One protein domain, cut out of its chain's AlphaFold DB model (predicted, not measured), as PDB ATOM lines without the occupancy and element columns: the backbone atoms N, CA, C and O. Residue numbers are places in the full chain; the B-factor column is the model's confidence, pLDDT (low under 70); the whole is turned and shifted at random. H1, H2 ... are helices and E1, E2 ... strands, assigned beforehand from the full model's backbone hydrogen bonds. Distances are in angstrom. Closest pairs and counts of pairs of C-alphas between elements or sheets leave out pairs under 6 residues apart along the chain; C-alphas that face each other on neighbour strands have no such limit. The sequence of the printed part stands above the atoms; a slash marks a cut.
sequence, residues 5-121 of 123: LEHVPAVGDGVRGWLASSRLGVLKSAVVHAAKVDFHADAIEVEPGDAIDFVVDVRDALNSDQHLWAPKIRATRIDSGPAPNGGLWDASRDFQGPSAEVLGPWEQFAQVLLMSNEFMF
ATOM      1  N   LEU A   5      30.224  49.937 -38.930       98.44
ATOM      2  CA  LEU A   5      30.806  48.604 -38.930       98.44
ATOM      3  C   LEU A   5      29.677  47.580 -38.993       98.44
ATOM      4  O   LEU A   5      28.728  47.634 -38.209       98.44
ATOM      5  N   GLU A   6      29.789  46.642 -39.920       98.31
ATOM      6  CA  GLU A   6      28.814  45.582 -40.124       98.31
ATOM      7  C   GLU A   6      29.477  44.206 -40.108       98.31
ATOM      8  O   GLU A   6      30.495  43.978 -40.760       98.31
ATOM      9  N   HIS A   7      28.833  43.281 -39.400       97.88
ATOM     10  CA  HIS A   7      29.085  41.848 -39.475       97.88
ATOM     11  C   HIS A   7      27.801  41.167 -39.945       97.88
ATOM     12  O   HIS A   7      26.805  41.166 -39.223       97.88
ATOM     13  N   VAL A   8      27.809  40.604 -41.153       96.94
ATOM     14  CA  VAL A   8      26.602  40.043 -41.785       96.94
ATOM     15  C   VAL A   8      26.256  38.637 -41.282       96.94
ATOM     16  O   VAL A   8      25.080  38.399 -40.997       96.94
ATOM     17  N   PRO A   9      27.208  37.690 -41.179       95.69
ATOM     18  CA  PRO A   9      26.875  36.314 -40.835       95.69
ATOM     19  C   PRO A   9      26.240  36.205 -39.448       95.69
ATOM     20  O   PRO A   9      26.624  36.906 -38.512       95.69
ATOM     21  N   ALA A  10      25.256  35.312 -39.332       94.06
ATOM     22  CA  ALA A  10      24.690  34.896 -38.048       94.06
ATOM     23  C   ALA A  10      25.452  33.724 -37.416       94.06
ATOM     24  O   ALA A  10      25.235  33.399 -36.252       94.06
ATOM     25  N   VAL A  11      26.290  33.060 -38.214       92.62
ATOM     26  CA  VAL A  11      27.243  32.045 -37.769       92.62
ATOM     27  C   VAL A  11      28.566  32.721 -37.418       92.62
ATOM     28  O   VAL A  11      28.923  33.713 -38.051       92.62
ATOM     29  N   GLY A  12      29.289  32.154 -36.454       91.69
ATOM     30  CA  GLY A  12      30.493  32.767 -35.890       91.69
ATOM     31  C   GLY A  12      30.199  33.527 -34.601       91.69
ATOM     32  O   GLY A  12      29.123  33.374 -34.019       91.69
ATOM     33  N   ASP A  13      31.167  34.330 -34.165       93.69
ATOM     34  CA  ASP A  13      31.090  35.087 -32.906       93.69
ATOM     35  C   ASP A  13      31.088  36.607 -33.131       93.69
ATOM     36  O   ASP A  13      30.785  37.392 -32.217       93.69
ATOM     37  N   GLY A  14      31.378  37.023 -34.365       96.06
ATOM     38  CA  GLY A  14      31.399  38.408 -34.785       96.06
ATOM     39  C   GLY A  14      32.775  39.037 -34.641       96.06
ATOM     40  O   GLY A  14      33.786  38.402 -34.343       96.06
ATOM     41  N   VAL A  15      32.801  40.351 -34.809       97.75
ATOM     42  CA  VAL A  15      34.028  41.143 -34.714       97.75
ATOM     43  C   VAL A  15      33.954  42.131 -33.565       97.75
ATOM     44  O   VAL A  15      32.868  42.497 -33.099       97.75
ATOM     45  N   ARG A  16      35.114  42.608 -33.117       98.06
ATOM     46  CA  ARG A  16      35.194  43.794 -32.263       98.06
ATOM     47  C   ARG A  16      35.794  44.931 -33.067       98.06
ATOM     48  O   ARG A  16      36.761  44.742 -33.799       98.06
ATOM     49  N   GLY A  17      35.186  46.101 -32.944       98.19
ATOM     50  CA  GLY A  17      35.647  47.325 -33.581       98.19
ATOM     51  C   GLY A  17      36.114  48.341 -32.552       98.19
ATOM     52  O   GLY A  17      35.501  48.468 -31.489       98.19
ATOM     53  N   TRP A  18      37.140  49.112 -32.904       98.44
ATOM     54  CA  TRP A  18      37.589  50.292 -32.173       98.44
ATOM     55  C   TRP A  18      37.764  51.475 -33.119       98.44
ATOM     56  O   TRP A  18      38.334  51.340 -34.200       98.44
ATOM     57  N   LEU A  19      37.305  52.641 -32.672       98.00
ATOM     58  CA  LEU A  19      37.721  53.941 -33.179       98.00
ATOM     59  C   LEU A  19      38.646  54.556 -32.132       98.00
ATOM     60  O   LEU A  19      38.215  54.804 -31.002       98.00
ATOM     61  N   ALA A  20      39.899  54.792 -32.496       97.50
ATOM     62  CA  ALA A  20      40.909  55.335 -31.603       97.50
ATOM     63  C   ALA A  20      41.557  56.588 -32.189       97.50
ATOM     64  O   ALA A  20      41.643  56.767 -33.398       97.50
ATOM     65  N   SER A  21      42.012  57.461 -31.304       97.19
ATOM     66  CA  SER A  21      42.887  58.581 -31.607       97.19
ATOM     67  C   SER A  21      44.214  58.344 -30.907       97.19
ATOM     68  O   SER A  21      44.233  57.993 -29.724       97.19
ATOM     69  N   SER A  22      45.322  58.607 -31.596       97.31
ATOM     70  CA  SER A  22      46.665  58.572 -31.002       97.31
ATOM     71  C   SER A  22      46.781  59.445 -29.749       97.31
ATOM     72  O   SER A  22      47.538  59.122 -28.837       97.31
ATOM     73  N   ARG A  23      46.016  60.542 -29.695       96.38
ATOM     74  CA  ARG A  23      46.072  61.556 -28.637       96.38
ATOM     75  C   ARG A  23      44.984  61.391 -27.577       96.38
ATOM     76  O   ARG A  23      45.251  61.602 -26.399       96.38
ATOM     77  N   LEU A  24      43.769  61.010 -27.980       95.56
ATOM     78  CA  LEU A  24      42.612  60.895 -27.075       95.56
ATOM     79  C   LEU A  24      42.339  59.456 -26.601       95.56
ATOM     80  O   LEU A  24      41.485  59.245 -25.741       95.56
ATOM     81  N   GLY A  25      43.053  58.463 -27.138       96.56
ATOM     82  CA  GLY A  25      42.819  57.050 -26.852       96.56
ATOM     83  C   GLY A  25      41.589  56.497 -27.578       96.56
ATOM     84  O   GLY A  25      41.222  56.958 -28.658       96.56
ATOM     85  N   VAL A  26      40.954  55.471 -27.005       97.62
ATOM     86  CA  VAL A  26      39.768  54.831 -27.601       97.62
ATOM     87  C   VAL A  26      38.553  55.745 -27.452       97.62
ATOM     88  O   VAL A  26      38.089  55.996 -26.343       97.62
ATOM     89  N   LEU A  27      38.011  56.193 -28.582       97.06
ATOM     90  CA  LEU A  27      36.818  57.037 -28.658       97.06
ATOM     91  C   LEU A  27      35.533  56.206 -28.648       97.06
ATOM     92  O   LEU A  27      34.520  56.624 -28.092       97.06
ATOM     93  N   LYS A  28      35.568  55.024 -29.273       97.75
ATOM     94  CA  LYS A  28      34.443  54.086 -29.296       97.75
ATOM     95  C   LYS A  28      34.930  52.659 -29.470       97.75
ATOM     96  O   LYS A  28      35.868  52.413 -30.225       97.75
ATOM     97  N   SER A  29      34.255  51.719 -28.822       98.06
ATOM     98  CA  SER A  29      34.421  50.291 -29.077       98.06
ATOM     99  C   SER A  29      33.081  49.571 -29.003       98.06
ATOM    100  O   SER A  29      32.182  49.984 -28.268       98.06
ATOM    101  N   ALA A  30      32.927  48.514 -29.794       98.12
ATOM    102  CA  ALA A  30      31.729  47.684 -29.772       98.12
ATOM    103  C   ALA A  30      32.009  46.283 -30.317       98.12
ATOM    104  O   ALA A  30      32.857  46.096 -31.189       98.12
ATOM    105  N   VAL A  31      31.236  45.314 -29.827       97.75
ATOM    106  CA  VAL A  31      31.099  43.993 -30.447       97.75
ATOM    107  C   VAL A  31      30.000  44.077 -31.505       97.75
ATOM    108  O   VAL A  31      28.923  44.607 -31.226       97.75
ATOM    109  N   VAL A  32      30.253  43.542 -32.699       98.06
ATOM    110  CA  VAL A  32      29.304  43.520 -33.817       98.06
ATOM    111  C   VAL A  32      29.136  42.083 -34.296       98.06
ATOM    112  O   VAL A  32      30.074  41.480 -34.808       98.06
ATOM    113  N   HIS A  33      27.934  41.535 -34.132       97.44
ATOM    114  CA  HIS A  33      27.593  40.173 -34.535       97.44
ATOM    115  C   HIS A  33      26.198  40.158 -35.159       97.44
ATOM    116  O   HIS A  33      25.245  40.617 -34.529       97.44
ATOM    117  N   ALA A  34      26.099  39.658 -36.392       97.00
ATOM    118  CA  ALA A  34      24.883  39.672 -37.217       97.00
ATOM    119  C   ALA A  34      24.150  41.033 -37.204       97.00
ATOM    120  O   ALA A  34      22.924  41.103 -37.090       97.00
ATOM    121  N   ALA A  35      24.913  42.127 -37.225       97.69
ATOM    122  CA  ALA A  35      24.426  43.465 -36.920       97.69
ATOM    123  C   ALA A  35      25.229  44.556 -37.635       97.69
ATOM    124  O   ALA A  35      26.326  44.331 -38.148       97.69
ATOM    125  N   LYS A  36      24.669  45.769 -37.603       98.25
ATOM    126  CA  LYS A  36      25.314  47.014 -38.022       98.25
ATOM    127  C   LYS A  36      25.404  47.937 -36.818       98.25
ATOM    128  O   LYS A  36      24.401  48.154 -36.139       98.25
ATOM    129  N   VAL A  37      26.581  48.492 -36.571       98.44
ATOM    130  CA  VAL A  37      26.820  49.438 -35.482       98.44
ATOM    131  C   VAL A  37      27.439  50.700 -36.056       98.44
ATOM    132  O   VAL A  37      28.439  50.658 -36.769       98.44
ATOM    133  N   ASP A  38      26.831  51.838 -35.740       97.94
ATOM    134  CA  ASP A  38      27.394  53.141 -36.068       97.94
ATOM    135  C   ASP A  38      28.657  53.395 -35.231       97.94
ATOM    136  O   ASP A  38      28.646  53.234 -34.011       97.94
ATOM    137  N   PHE A  39      29.736  53.812 -35.882       97.38
ATOM    138  CA  PHE A  39      31.014  54.200 -35.287       97.38
ATOM    139  C   PHE A  39      31.299  55.691 -35.515       97.38
ATOM    140  O   PHE A  39      32.439  56.097 -35.744       97.38
ATOM    141  N   HIS A  40      30.261  56.527 -35.464       92.31
ATOM    142  CA  HIS A  40      30.424  57.972 -35.423       92.31
ATOM    143  C   HIS A  40      31.119  58.424 -34.130       92.31
ATOM    144  O   HIS A  40      30.859  57.894 -33.045       92.31
ATOM    145  N   ALA A  41      31.955  59.450 -34.265       90.81
ATOM    146  CA  ALA A  41      32.434  60.293 -33.183       90.81
ATOM    147  C   ALA A  41      32.143  61.755 -33.537       90.81
ATOM    148  O   ALA A  41      32.143  62.117 -34.724       90.81
ATOM    149  N   ASP A  42      31.926  62.568 -32.501       89.19
ATOM    150  CA  ASP A  42      31.843  64.023 -32.620       89.19
ATOM    151  C   ASP A  42      33.112  64.595 -33.269       89.19
ATOM    152  O   ASP A  42      34.097  63.889 -33.482       89.19
ATOM    153  N   ALA A  43      33.099  65.884 -33.616       92.06
ATOM    154  CA  ALA A  43      34.254  66.528 -34.235       92.06
ATOM    155  C   ALA A  43      35.530  66.311 -33.400       92.06
ATOM    156  O   ALA A  43      35.596  66.697 -32.234       92.06
ATOM    157  N   ILE A  44      36.539  65.699 -34.026       93.50
ATOM    158  CA  ILE A  44      37.832  65.396 -33.413       93.50
ATOM    159  C   ILE A  44      38.829  66.442 -33.898       93.50
ATOM    160  O   ILE A  44      39.031  66.597 -35.104       93.50
ATOM    161  N   GLU A  45      39.451  67.155 -32.966       92.88
ATOM    162  CA  GLU A  45      40.589  68.014 -33.275       92.88
ATOM    163  C   GLU A  45      41.826  67.147 -33.531       92.88
ATOM    164  O   GLU A  45      42.128  66.238 -32.754       92.88
ATOM    165  N   VAL A  46      42.542  67.426 -34.618       92.12
ATOM    166  CA  VAL A  46      43.745  66.688 -35.014       92.12
ATOM    167  C   VAL A  46      44.886  67.657 -35.291       92.12
ATOM    168  O   VAL A  46      44.689  68.697 -35.919       92.12
ATOM    169  N   GLU A  47      46.081  67.296 -34.836       91.75
ATOM    170  CA  GLU A  47      47.319  68.043 -35.056       91.75
ATOM    171  C   GLU A  47      48.257  67.297 -36.023       91.75
ATOM    172  O   GLU A  47      48.101  66.091 -36.242       91.75
ATOM    173  N   PRO A  48      49.247  67.973 -36.637       90.62
ATOM    174  CA  PRO A  48      50.255  67.294 -37.445       90.62
ATOM    175  C   PRO A  48      50.945  66.165 -36.663       90.62
ATOM    176  O   PRO A  48      51.604  66.410 -35.656       90.62
ATOM    177  N   GLY A  49      50.820  64.933 -37.162       91.88
ATOM    178  CA  GLY A  49      51.348  63.727 -36.515       91.88
ATOM    179  C   GLY A  49      50.301  62.892 -35.772       91.88
ATOM    180  O   GLY A  49      50.608  61.757 -35.413       91.88
ATOM    181  N   ASP A  50      49.078  63.397 -35.589       94.50
ATOM    182  CA  ASP A  50      47.978  62.605 -35.038       94.50
ATOM    183  C   ASP A  50      47.509  61.519 -36.017       94.50
ATOM    184  O   ASP A  50      47.512  61.694 -37.240       94.50
ATOM    185  N   ALA A  51      47.041  60.408 -35.450       95.25
ATOM    186  CA  ALA A  51      46.389  59.322 -36.165       95.25
ATOM    187  C   ALA A  51      44.984  59.085 -35.605       95.25
ATOM    188  O   ALA A  51      44.748  59.188 -34.396       95.25
ATOM    189  N   ILE A  52      44.057  58.757 -36.505       95.81
ATOM    190  CA  ILE A  52      42.733  58.237 -36.171       95.81
ATOM    191  C   ILE A  52      42.651  56.830 -36.752       95.81
ATOM    192  O   ILE A  52      42.654  56.662 -37.971       95.81
ATOM    193  N   ASP A  53      42.570  55.840 -35.872       97.19
ATOM    194  CA  ASP A  53      42.637  54.429 -36.220       97.19
ATOM    195  C   ASP A  53      41.252  53.784 -36.152       97.19
ATOM    196  O   ASP A  53      40.500  53.961 -35.191       97.19
ATOM    197  N   PHE A  54      40.943  52.994 -37.178       97.31
ATOM    198  CA  PHE A  54      39.754  52.152 -37.262       97.31
ATOM    199  C   PHE A  54      40.235  50.710 -37.267       97.31
ATOM    200  O   PHE A  54      40.824  50.249 -38.243       97.31
ATOM    201  N   VAL A  55      40.041  50.020 -36.150       97.81
ATOM    202  CA  VAL A  55      40.628  48.700 -35.915       97.81
ATOM    203  C   VAL A  55      39.516  47.679 -35.784       97.81
ATOM    204  O   VAL A  55      38.557  47.904 -35.046       97.81
ATOM    205  N   VAL A  56      39.659  46.557 -36.483       97.56
ATOM    206  CA  VAL A  56      38.788  45.389 -36.341       97.56
ATOM    207  C   VAL A  56      39.643  44.203 -35.956       97.56
ATOM    208  O   VAL A  56      40.682  43.969 -36.573       97.56
ATOM    209  N   ASP A  57      39.188  43.436 -34.975       96.06
ATOM    210  CA  ASP A  57      39.720  42.106 -34.733       96.06
ATOM    211  C   ASP A  57      38.619  41.044 -34.737       96.06
ATOM    212  O   ASP A  57      37.418  41.324 -34.631       96.06
ATOM    213  N   VAL A  58      39.068  39.804 -34.898       94.56
ATOM    214  CA  VAL A  58      38.246  38.621 -34.669       94.56
ATOM    215  C   VAL A  58      38.021  38.505 -33.171       94.56
ATOM    216  O   VAL A  58      38.958  38.639 -32.379       94.56
ATOM    217  N   ARG A  59      36.773  38.259 -32.782       89.56
ATOM    218  CA  ARG A  59      36.405  38.259 -31.376       89.56
ATOM    219  C   ARG A  59      36.966  37.046 -30.627       89.56
ATOM    220  O   ARG A  59      37.863  37.223 -29.801       89.56
ATOM    221  N   ASP A  60      36.392  35.869 -30.888       89.81
ATOM    222  CA  ASP A  60      36.622  34.637 -30.127       89.81
ATOM    223  C   ASP A  60      37.219  33.543 -31.031       89.81
ATOM    224  O   ASP A  60      38.438  33.358 -31.039       89.81
ATOM    225  N   ALA A  61      36.402  32.826 -31.813       90.38
ATOM    226  CA  ALA A  61      36.901  31.863 -32.794       90.38
ATOM    227  C   ALA A  61      37.153  32.526 -34.154       90.38
ATOM    228  O   ALA A  61      36.446  33.448 -34.526       90.38
ATOM    229  N   LEU A  62      38.127  32.020 -34.922       86.75
ATOM    230  CA  LEU A  62      38.327  32.406 -36.324       86.75
ATOM    231  C   LEU A  62      37.351  31.624 -37.210       86.75
ATOM    232  O   LEU A  62      37.720  30.621 -37.824       86.75
ATOM    233  N   ASN A  63      36.090  32.044 -37.234       89.25
ATOM    234  CA  ASN A  63      35.056  31.415 -38.038       89.25
ATOM    235  C   ASN A  63      33.978  32.418 -38.458       89.25
ATOM    236  O   ASN A  63      33.140  32.818 -37.659       89.25
ATOM    237  N   SER A  64      33.908  32.684 -39.764       89.88
ATOM    238  CA  SER A  64      32.870  33.521 -40.382       89.88
ATOM    239  C   SER A  64      32.860  34.991 -39.931       89.88
ATOM    240  O   SER A  64      31.886  35.689 -40.188       89.88
ATOM    241  N   ASP A  65      33.963  35.497 -39.369       86.69
ATOM    242  CA  ASP A  65      34.079  36.863 -38.824       86.69
ATOM    243  C   ASP A  65      34.424  37.921 -39.883       86.69
ATOM    244  O   ASP A  65      35.320  38.756 -39.725       86.69
ATOM    245  N   GLN A  66      33.723  37.876 -41.017       93.00
ATOM    246  CA  GLN A  66      33.861  38.910 -42.038       93.00
ATOM    247  C   GLN A  66      33.421  40.268 -41.474       93.00
ATOM    248  O   GLN A  66      32.465  40.360 -40.705       93.00
ATOM    249  N   HIS A  67      34.028  41.346 -41.951       95.88
ATOM    250  CA  HIS A  67      33.566  42.692 -41.643       95.88
ATOM    251  C   HIS A  67      33.367  43.503 -42.917       95.88
ATOM    252  O   HIS A  67      34.067  43.328 -43.913       95.88
ATOM    253  N   LEU A  68      32.409  44.420 -42.858       96.81
ATOM    254  CA  LEU A  68      32.235  45.489 -43.827       96.81
ATOM    255  C   LEU A  68      32.383  46.808 -43.074       96.81
ATOM    256  O   LEU A  68      31.547  47.150 -42.237       96.81
ATOM    257  N   TRP A  69      33.464  47.534 -43.352       97.56
ATOM    258  CA  TRP A  69      33.691  48.858 -42.787       97.56
ATOM    259  C   TRP A  69      34.521  49.714 -43.736       97.56
ATOM    260  O   TRP A  69      35.646  49.366 -44.083       97.56
ATOM    261  N   ALA A  70      33.954  50.839 -44.159       96.56
ATOM    262  CA  ALA A  70      34.626  51.812 -45.011       96.56
ATOM    263  C   ALA A  70      34.308  53.234 -44.517       96.56
ATOM    264  O   ALA A  70      33.398  53.880 -45.044       96.56
ATOM    265  N   PRO A  71      34.987  53.709 -43.458       96.81
ATOM    266  CA  PRO A  71      34.718  55.021 -42.886       96.81
ATOM    267  C   PRO A  71      35.057  56.157 -43.860       96.81
ATOM    268  O   PRO A  71      36.024  56.089 -44.623       96.81
ATOM    269  N   LYS A  72      34.275  57.238 -43.781       96.06
ATOM    270  CA  LYS A  72      34.529  58.510 -44.460       96.06
ATOM    271  C   LYS A  72      34.706  59.626 -43.442       96.06
ATOM    272  O   LYS A  72      33.840  59.888 -42.596       96.06
ATOM    273  N   ILE A  73      35.829  60.322 -43.548       94.88
ATOM    274  CA  ILE A  73      36.207  61.425 -42.667       94.88
ATOM    275  C   ILE A  73      36.239  62.694 -43.499       94.88
ATOM    276  O   ILE A  73      36.823  62.726 -44.580       94.88
ATOM    277  N   ARG A  74      35.609  63.749 -42.987       94.12
ATOM    278  CA  ARG A  74      35.601  65.061 -43.620       94.12
ATOM    279  C   ARG A  74      36.134  66.097 -42.645       94.12
ATOM    280  O   ARG A  74      35.614  66.200 -41.535       94.12
ATOM    281  N   ALA A  75      37.120  66.874 -43.078       93.25
ATOM    282  CA  ALA A  75      37.549  68.062 -42.359       93.25
ATOM    283  C   ALA A  75      36.415  69.094 -42.384       93.25
ATOM    284  O   ALA A  75      35.934  69.482 -43.450       93.25
ATOM    285  N   THR A  76      35.963  69.519 -41.209       91.56
ATOM    286  CA  THR A  76      34.933  70.559 -41.057       91.56
ATOM    287  C   THR A  76      35.544  71.950 -40.920       91.56
ATOM    288  O   THR A  76      34.911  72.943 -41.276       91.56
ATOM    289  N   ARG A  77      36.781  72.022 -40.423       91.00
ATOM    290  CA  ARG A  77      37.563  73.237 -40.221       91.00
ATOM    291  C   ARG A  77      39.044  72.911 -40.367       91.00
ATOM    292  O   ARG A  77      39.469  71.823 -39.991       91.00
ATOM    293  N   ILE A  78      39.806  73.848 -40.924       88.94
ATOM    294  CA  ILE A  78      41.258  73.748 -41.061       88.94
ATOM    295  C   ILE A  78      41.835  75.095 -40.669       88.94
ATOM    296  O   ILE A  78      41.599  76.094 -41.346       88.94
ATOM    297  N   ASP A  79      42.558  75.114 -39.556       87.38
ATOM    298  CA  ASP A  79      43.098  76.351 -38.994       87.38
ATOM    299  C   ASP A  79      44.466  76.720 -39.581       87.38
ATOM    300  O   ASP A  79      44.925  77.850 -39.422       87.38
ATOM    301  N   SER A  80      45.142  75.801 -40.280       83.62
ATOM    302  CA  SER A  80      46.440  76.061 -40.910       83.62
ATOM    303  C   SER A  80      46.713  75.133 -42.094       83.62
ATOM    304  O   SER A  80      46.545  73.921 -41.998       83.62
ATOM    305  N   GLY A  81      47.200  75.713 -43.196       83.00
ATOM    306  CA  GLY A  81      47.583  74.982 -44.407       83.00
ATOM    307  C   GLY A  81      46.403  74.492 -45.263       83.00
ATOM    308  O   GLY A  81      45.239  74.655 -44.898       83.00
ATOM    309  N   PRO A  82      46.685  73.933 -46.452       82.94
ATOM    310  CA  PRO A  82      45.667  73.309 -47.286       82.94
ATOM    311  C   PRO A  82      45.236  71.949 -46.721       82.94
ATOM    312  O   PRO A  82      46.034  71.219 -46.136       82.94
ATOM    313  N   ALA A  83      43.980  71.580 -46.969       80.12
ATOM    314  CA  ALA A  83      43.452  70.263 -46.635       80.12
ATOM    315  C   ALA A  83      44.163  69.158 -47.433       80.12
ATOM    316  O   ALA A  83      44.069  69.168 -48.669       80.12
ATOM    317  N   PRO A  84      44.791  68.159 -46.787       77.00
ATOM    318  CA  PRO A  84      45.214  66.958 -47.497       77.00
ATOM    319  C   PRO A  84      43.989  66.291 -48.138       77.00
ATOM    320  O   PRO A  84      42.911  66.271 -47.541       77.00
ATOM    321  N   ASN A  85      44.123  65.783 -49.368       80.19
ATOM    322  CA  ASN A  85      43.042  65.116 -50.114       80.19
ATOM    323  C   ASN A  85      41.731  65.928 -50.216       80.19
ATOM    324  O   ASN A  85      40.635  65.368 -50.243       80.19
ATOM    325  N   GLY A  86      41.818  67.265 -50.226       86.56
ATOM    326  CA  GLY A  86      40.635  68.133 -50.251       86.56
ATOM    327  C   GLY A  86      39.777  68.046 -48.981       86.56
ATOM    328  O   GLY A  86      38.611  68.438 -49.003       86.56
ATOM    329  N   GLY A  87      40.335  67.518 -47.887       91.19
ATOM    330  CA  GLY A  87      39.652  67.353 -46.608       91.19
ATOM    331  C   GLY A  87      38.639  66.211 -46.602       91.19
ATOM    332  O   GLY A  87      37.725  66.239 -45.782       91.19
ATOM    333  N   LEU A  88      38.757  65.246 -47.520       93.62
ATOM    334  CA  LEU A  88      37.928  64.045 -47.562       93.62
ATOM    335  C   LEU A  88      38.798  62.795 -47.689       93.62
ATOM    336  O   LEU A  88      39.404  62.548 -48.733       93.62
ATOM    337  N   TRP A  89      38.738  61.963 -46.658       94.56
ATOM    338  CA  TRP A  89      39.316  60.626 -46.643       94.56
ATOM    339  C   TRP A  89      38.181  59.616 -46.732       94.56
ATOM    340  O   TRP A  89      37.240  59.670 -45.940       94.56
ATOM    341  N   ASP A  90      38.242  58.739 -47.724       95.38
ATOM    342  CA  ASP A  90      37.240  57.708 -47.979       95.38
ATOM    343  C   ASP A  90      37.958  56.367 -48.016       95.38
ATOM    344  O   ASP A  90      38.645  56.060 -48.990       95.38
ATOM    345  N   ALA A  91      37.805  55.566 -46.961       94.88
ATOM    346  CA  ALA A  91      38.568  54.335 -46.831       94.88
ATOM    347  C   ALA A  91      38.319  53.357 -47.989       94.88
ATOM    348  O   ALA A  91      39.240  52.662 -48.413       94.88
ATOM    349  N   SER A  92      37.102  53.354 -48.548       93.69
ATOM    350  CA  SER A  92      36.787  52.504 -49.698       93.69
ATOM    351  C   SER A  92      37.578  52.884 -50.937       93.69
ATOM    352  O   SER A  92      37.799  52.008 -51.752       93.69
ATOM    353  N   ARG A  93      37.976  54.152 -51.101       92.00
ATOM    354  CA  ARG A  93      38.752  54.662 -52.240       92.00
ATOM    355  C   ARG A  93      40.250  54.632 -51.949       92.00
ATOM    356  O   ARG A  93      41.031  54.255 -52.812       92.00
ATOM    357  N   ASP A  94      40.627  55.044 -50.744       91.94
ATOM    358  CA  ASP A  94      42.007  55.370 -50.381       91.94
ATOM    359  C   ASP A  94      42.811  54.139 -49.913       91.94
ATOM    360  O   ASP A  94      44.038  54.191 -49.904       91.94
ATOM    361  N   PHE A  95      42.142  53.026 -49.577       88.81
ATOM    362  CA  PHE A  95      42.772  51.738 -49.236       88.81
ATOM    363  C   PHE A  95      42.462  50.622 -50.243       88.81
ATOM    364  O   PHE A  95      42.632  49.440 -49.934       88.81
ATOM    365  N   GLN A  96      42.020  50.959 -51.460       82.94
ATOM    366  CA  GLN A  96      42.012  49.954 -52.520       82.94
ATOM    367  C   GLN A  96      43.465  49.597 -52.833       82.94
ATOM    368  O   GLN A  96      44.288  50.476 -53.091       82.94
ATOM    369  N   GLY A  97      43.784  48.301 -52.791       75.06
ATOM    370  CA  GLY A  97      45.039  47.806 -53.345       75.06
ATOM    371  C   GLY A  97      45.172  48.199 -54.823       75.06
ATOM    372  O   GLY A  97      44.201  48.662 -55.431       75.06
ATOM    373  N   PRO A  98      46.356  48.019 -55.430       78.38
ATOM    374  CA  PRO A  98      46.511  48.260 -56.858       78.38
ATOM    375  C   PRO A  98      45.419  47.508 -57.623       78.38
ATOM    376  O   PRO A  98      45.108  46.358 -57.300       78.38
ATOM    377  N   SER A  99      44.817  48.165 -58.617       74.12
ATOM    378  CA  SER A  99      43.872  47.493 -59.505       74.12
ATOM    379  C   SER A  99      44.543  46.239 -60.049       74.12
ATOM    380  O   SER A  99      45.672  46.334 -60.534       74.12
ATOM    381  N   ALA A 100      43.870  45.090 -59.953       74.75
ATOM    382  CA  ALA A 100      44.399  43.850 -60.496       74.75
ATOM    383  C   ALA A 100      44.780  44.080 -61.962       74.75
ATOM    384  O   ALA A 100      43.940  44.481 -62.774       74.75
ATOM    385  N   GLU A 101      46.058  43.887 -62.275       78.62
ATOM    386  CA  GLU A 101      46.536  44.002 -63.642       78.62
ATOM    387  C   GLU A 101      45.877  42.874 -64.437       78.62
ATOM    388  O   GLU A 101      45.993  41.693 -64.097       78.62
ATOM    389  N   VAL A 102      45.079  43.238 -65.440       82.31
ATOM    390  CA  VAL A 102      44.405  42.240 -66.267       82.31
ATOM    391  C   VAL A 102      45.481  41.550 -67.093       82.31
ATOM    392  O   VAL A 102      46.115  42.196 -67.924       82.31
ATOM    393  N   LEU A 103      45.663  40.246 -66.869       87.44
ATOM    394  CA  LEU A 103      46.628  39.446 -67.619       87.44
ATOM    395  C   LEU A 103      46.359  39.581 -69.120       87.44
ATOM    396  O   LEU A 103      45.229  39.392 -69.580       87.44
ATOM    397  N   GLY A 104      47.393  39.879 -69.894       90.50
ATOM    398  CA  GLY A 104      47.346  39.853 -71.344       90.50
ATOM    399  C   GLY A 104      47.170  38.427 -71.887       90.50
ATOM    400  O   GLY A 104      47.373  37.444 -71.170       90.50
ATOM    401  N   PRO A 105      46.840  38.266 -73.182       92.31
ATOM    402  CA  PRO A 105      46.560  36.953 -73.771       92.31
ATOM    403  C   PRO A 105      47.679  35.913 -73.583       92.31
ATOM    404  O   PRO A 105      47.401  34.737 -73.368       92.31
ATOM    405  N   TRP A 106      48.945  36.338 -73.628       92.94
ATOM    406  CA  TRP A 106      50.097  35.450 -73.425       92.94
ATOM    407  C   TRP A 106      50.281  35.017 -71.973       92.94
ATOM    408  O   TRP A 106      50.652  33.875 -71.720       92.94
ATOM    409  N   GLU A 107      50.002  35.905 -71.025       91.75
ATOM    410  CA  GLU A 107      50.092  35.609 -69.595       91.75
ATOM    411  C   GLU A 107      48.965  34.661 -69.182       91.75
ATOM    412  O   GLU A 107      49.209  33.678 -68.484       91.75
ATOM    413  N   GLN A 108      47.757  34.875 -69.714       89.94
ATOM    414  CA  GLN A 108      46.647  33.931 -69.575       89.94
ATOM    415  C   GLN A 108      46.995  32.566 -70.182       89.94
ATOM    416  O   GLN A 108      46.759  31.539 -69.553       89.94
ATOM    417  N   PHE A 109      47.602  32.529 -71.376       90.56
ATOM    418  CA  PHE A 109      48.032  31.273 -72.000       90.56
ATOM    419  C   PHE A 109      49.096  30.546 -71.164       90.56
ATOM    420  O   PHE A 109      48.987  29.339 -70.959       90.56
ATOM    421  N   ALA A 110      50.080  31.266 -70.619       90.50
ATOM    422  CA  ALA A 110      51.067  30.696 -69.704       90.50
ATOM    423  C   ALA A 110      50.411  30.129 -68.433       90.50
ATOM    424  O   ALA A 110      50.772  29.039 -67.993       90.50
ATOM    425  N   GLN A 111      49.410  30.820 -67.880       87.88
ATOM    426  CA  GLN A 111      48.655  30.353 -66.718       87.88
ATOM    427  C   GLN A 111      47.841  29.090 -67.039       87.88
ATOM    428  O   GLN A 111      47.838  28.143 -66.256       87.88
ATOM    429  N   VAL A 112      47.216  29.028 -68.220       88.81
ATOM    430  CA  VAL A 112      46.508  27.833 -68.707       88.81
ATOM    431  C   VAL A 112      47.468  26.659 -68.877       88.81
ATOM    432  O   VAL A 112      47.149  25.554 -68.442       88.81
ATOM    433  N   LEU A 113      48.649  26.872 -69.461       86.31
ATOM    434  CA  LEU A 113      49.663  25.822 -69.586       86.31
ATOM    435  C   LEU A 113      50.157  25.337 -68.217       86.31
ATOM    436  O   LEU A 113      50.299  24.132 -68.020       86.31
ATOM    437  N   LEU A 114      50.372  26.251 -67.265       85.69
ATOM    438  CA  LEU A 114      50.785  25.909 -65.902       85.69
ATOM    439  C   LEU A 114      49.733  25.040 -65.199       85.69
ATOM    440  O   LEU A 114      50.068  23.984 -64.670       85.69
ATOM    441  N   MET A 115      48.461  25.446 -65.255       81.19
ATOM    442  CA  MET A 115      47.349  24.684 -64.676       81.19
ATOM    443  C   MET A 115      47.112  23.351 -65.393       81.19
ATOM    444  O   MET A 115      46.719  22.374 -64.766       81.19
ATOM    445  N   SER A 116      47.372  23.279 -66.702       78.88
ATOM    446  CA  SER A 116      47.186  22.046 -67.480       78.88
ATOM    447  C   SER A 116      48.062  20.904 -66.969       78.88
ATOM    448  O   SER A 116      47.631  19.759 -67.036       78.88
ATOM    449  N   ASN A 117      49.246  21.192 -66.416       70.62
ATOM    450  CA  ASN A 117      50.058  20.171 -65.753       70.62
ATOM    451  C   ASN A 117      49.398  19.652 -64.470       70.62
ATOM    452  O   ASN A 117      49.464  18.459 -64.209       70.62
ATOM    453  N   GLU A 118      48.747  20.514 -63.687       66.38
ATOM    454  CA  GLU A 118      48.097  20.134 -62.427       66.38
ATOM    455  C   GLU A 118      46.825  19.297 -62.668       66.38
ATOM    456  O   GLU A 118      46.575  18.331 -61.956       66.38
ATOM    457  N   PHE A 119      46.077  19.584 -63.741       62.28
ATOM    458  CA  PHE A 119      44.890  18.812 -64.143       62.28
ATOM    459  C   PHE A 119      45.194  17.536 -64.944       62.28
ATOM    460  O   PHE A 119      44.287  16.734 -65.167       62.28
ATOM    461  N   MET A 120      46.437  17.326 -65.396       59.91
ATOM    462  CA  MET A 120      46.825  16.099 -66.109       59.91
ATOM    463  C   MET A 120      47.131  14.935 -65.150       59.91
ATOM    464  O   MET A 120      47.133  13.784 -65.578       59.91
ATOM    465  N   PHE A 121      47.348  15.224 -63.862       57.94
ATOM    466  CA  PHE A 121      47.529  14.235 -62.797       57.94
ATOM    467  C   PHE A 121      46.269  14.149 -61.930       57.94
ATOM    468  O   PHE A 121      46.278  14.483 -60.748       57.94
TER     469      PHE A 121
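Overview. This is residues 5 to 121 of the 123 residues of an uncharacterized protein of Planctomyces sp. SH-PL62 (UniProt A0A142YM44). A sheet of three antiparallel strands, E3, E2 and E5, has the short strand pair E1 and E4 over part of one face, as a small and incomplete second layer; a third short pair, E6 and E7, with the small helices H1 and H2 beside it in the chain, extends the body at one end. From this body an arm leads away, with residues 96 to 102 standing free, to the longest helix, H3, which sits off by itself. The printed part has 117 residues with three named helices and seven named strands, in the order E1, E2, E3, E4, E5, E6, H1, E7, H2, H3; its three sheets, E3 - E2 - E5, E1 - E4 and E6 - E7, are antiparallel. The class is mixed, helices and strands, with under half of the residues, 58 of 117, in named elements. The whole is extended, with a radius of gyration of the C-alphas of 20.7 A, and its outline is flat, spanning 63 by 40 by 20 A.

Along the chain. In the largest sheet, E2 is residues 15 to 21, 19.8 A from first to last C-alpha, E3 is residues 25 to 32, 20.4 A, and E5 is residues 52 to 58, 20.2 A. C-alpha 25, where E3 begins, is at (42.819, 57.050, -26.852). E1 is residues 5 to 7, with C-alpha 5 at (30.806, 48.604, -38.930), and E4 is residues 35 to 38, 10.2 A long. E6 is residues 72 to 74, H1 residues 84 to 87, E7 residues 88 to 90 and H2 residues 91 to 94. H3, residues 105 to 119, is 20.6 A long and ends with C-alpha 119 at (44.890, 18.812, -64.143).

Arrangement. E2 is the inner strand of the largest sheet, and E3 and E5 are its edge strands. The sheet is twisted, its C-alphas lying up to 4.4 A off the best plane. E2 and E3 form a hairpin, antiparallel at 165 degrees, with N 17 and O 30 within hydrogen-bond range at 2.9 A. E2 and E5 are antiparallel at 162 degrees, with N 18 and O 55 at 2.8 A and N 57 and O 16 at 3.0 A. E1 and E4 are antiparallel at 174 degrees, with N 5 and O 37 at 2.9 A. The closest C-alphas of E1 and E3 are those of His 7 and Val 32, 5.9 A apart; those of E1 and E2 are His 7 and Val 15, 6.9 A apart. E6 and E7 are antiparallel at 175 degrees, with N 73 and O 89 at 2.9 A. The closest C-alphas of E6 and H1 are those of Arg 74 and Gly 87, 5.5 A apart, and those of E6 and H2 are Lys 72 and Ala 91, 6.3 A apart. H1, H2 and H3 are not on the largest sheet, and no helix touches another. In H3, 9 of 11 O i to N i+4 pairs are within hydrogen-bond range; H1 and H2 are too short for such a pair.

Size, cuts and confidence. The C-alphas farthest apart are those of Asp 79 and Phe 121, 66.7 A. Without the stretches that stand free, residues 96 to 102, 104 to 110 and 112 to 121, the body has 93 residues and spans 48 by 44 by 20 A. The links E4 to E5 and E5 to E6 are long, each of 13 residues, and the printed part has no cut. The mean pLDDT of the printed part is 90.8; residues 118 to 121, of which 118 and 119 belong to H3, are under 70.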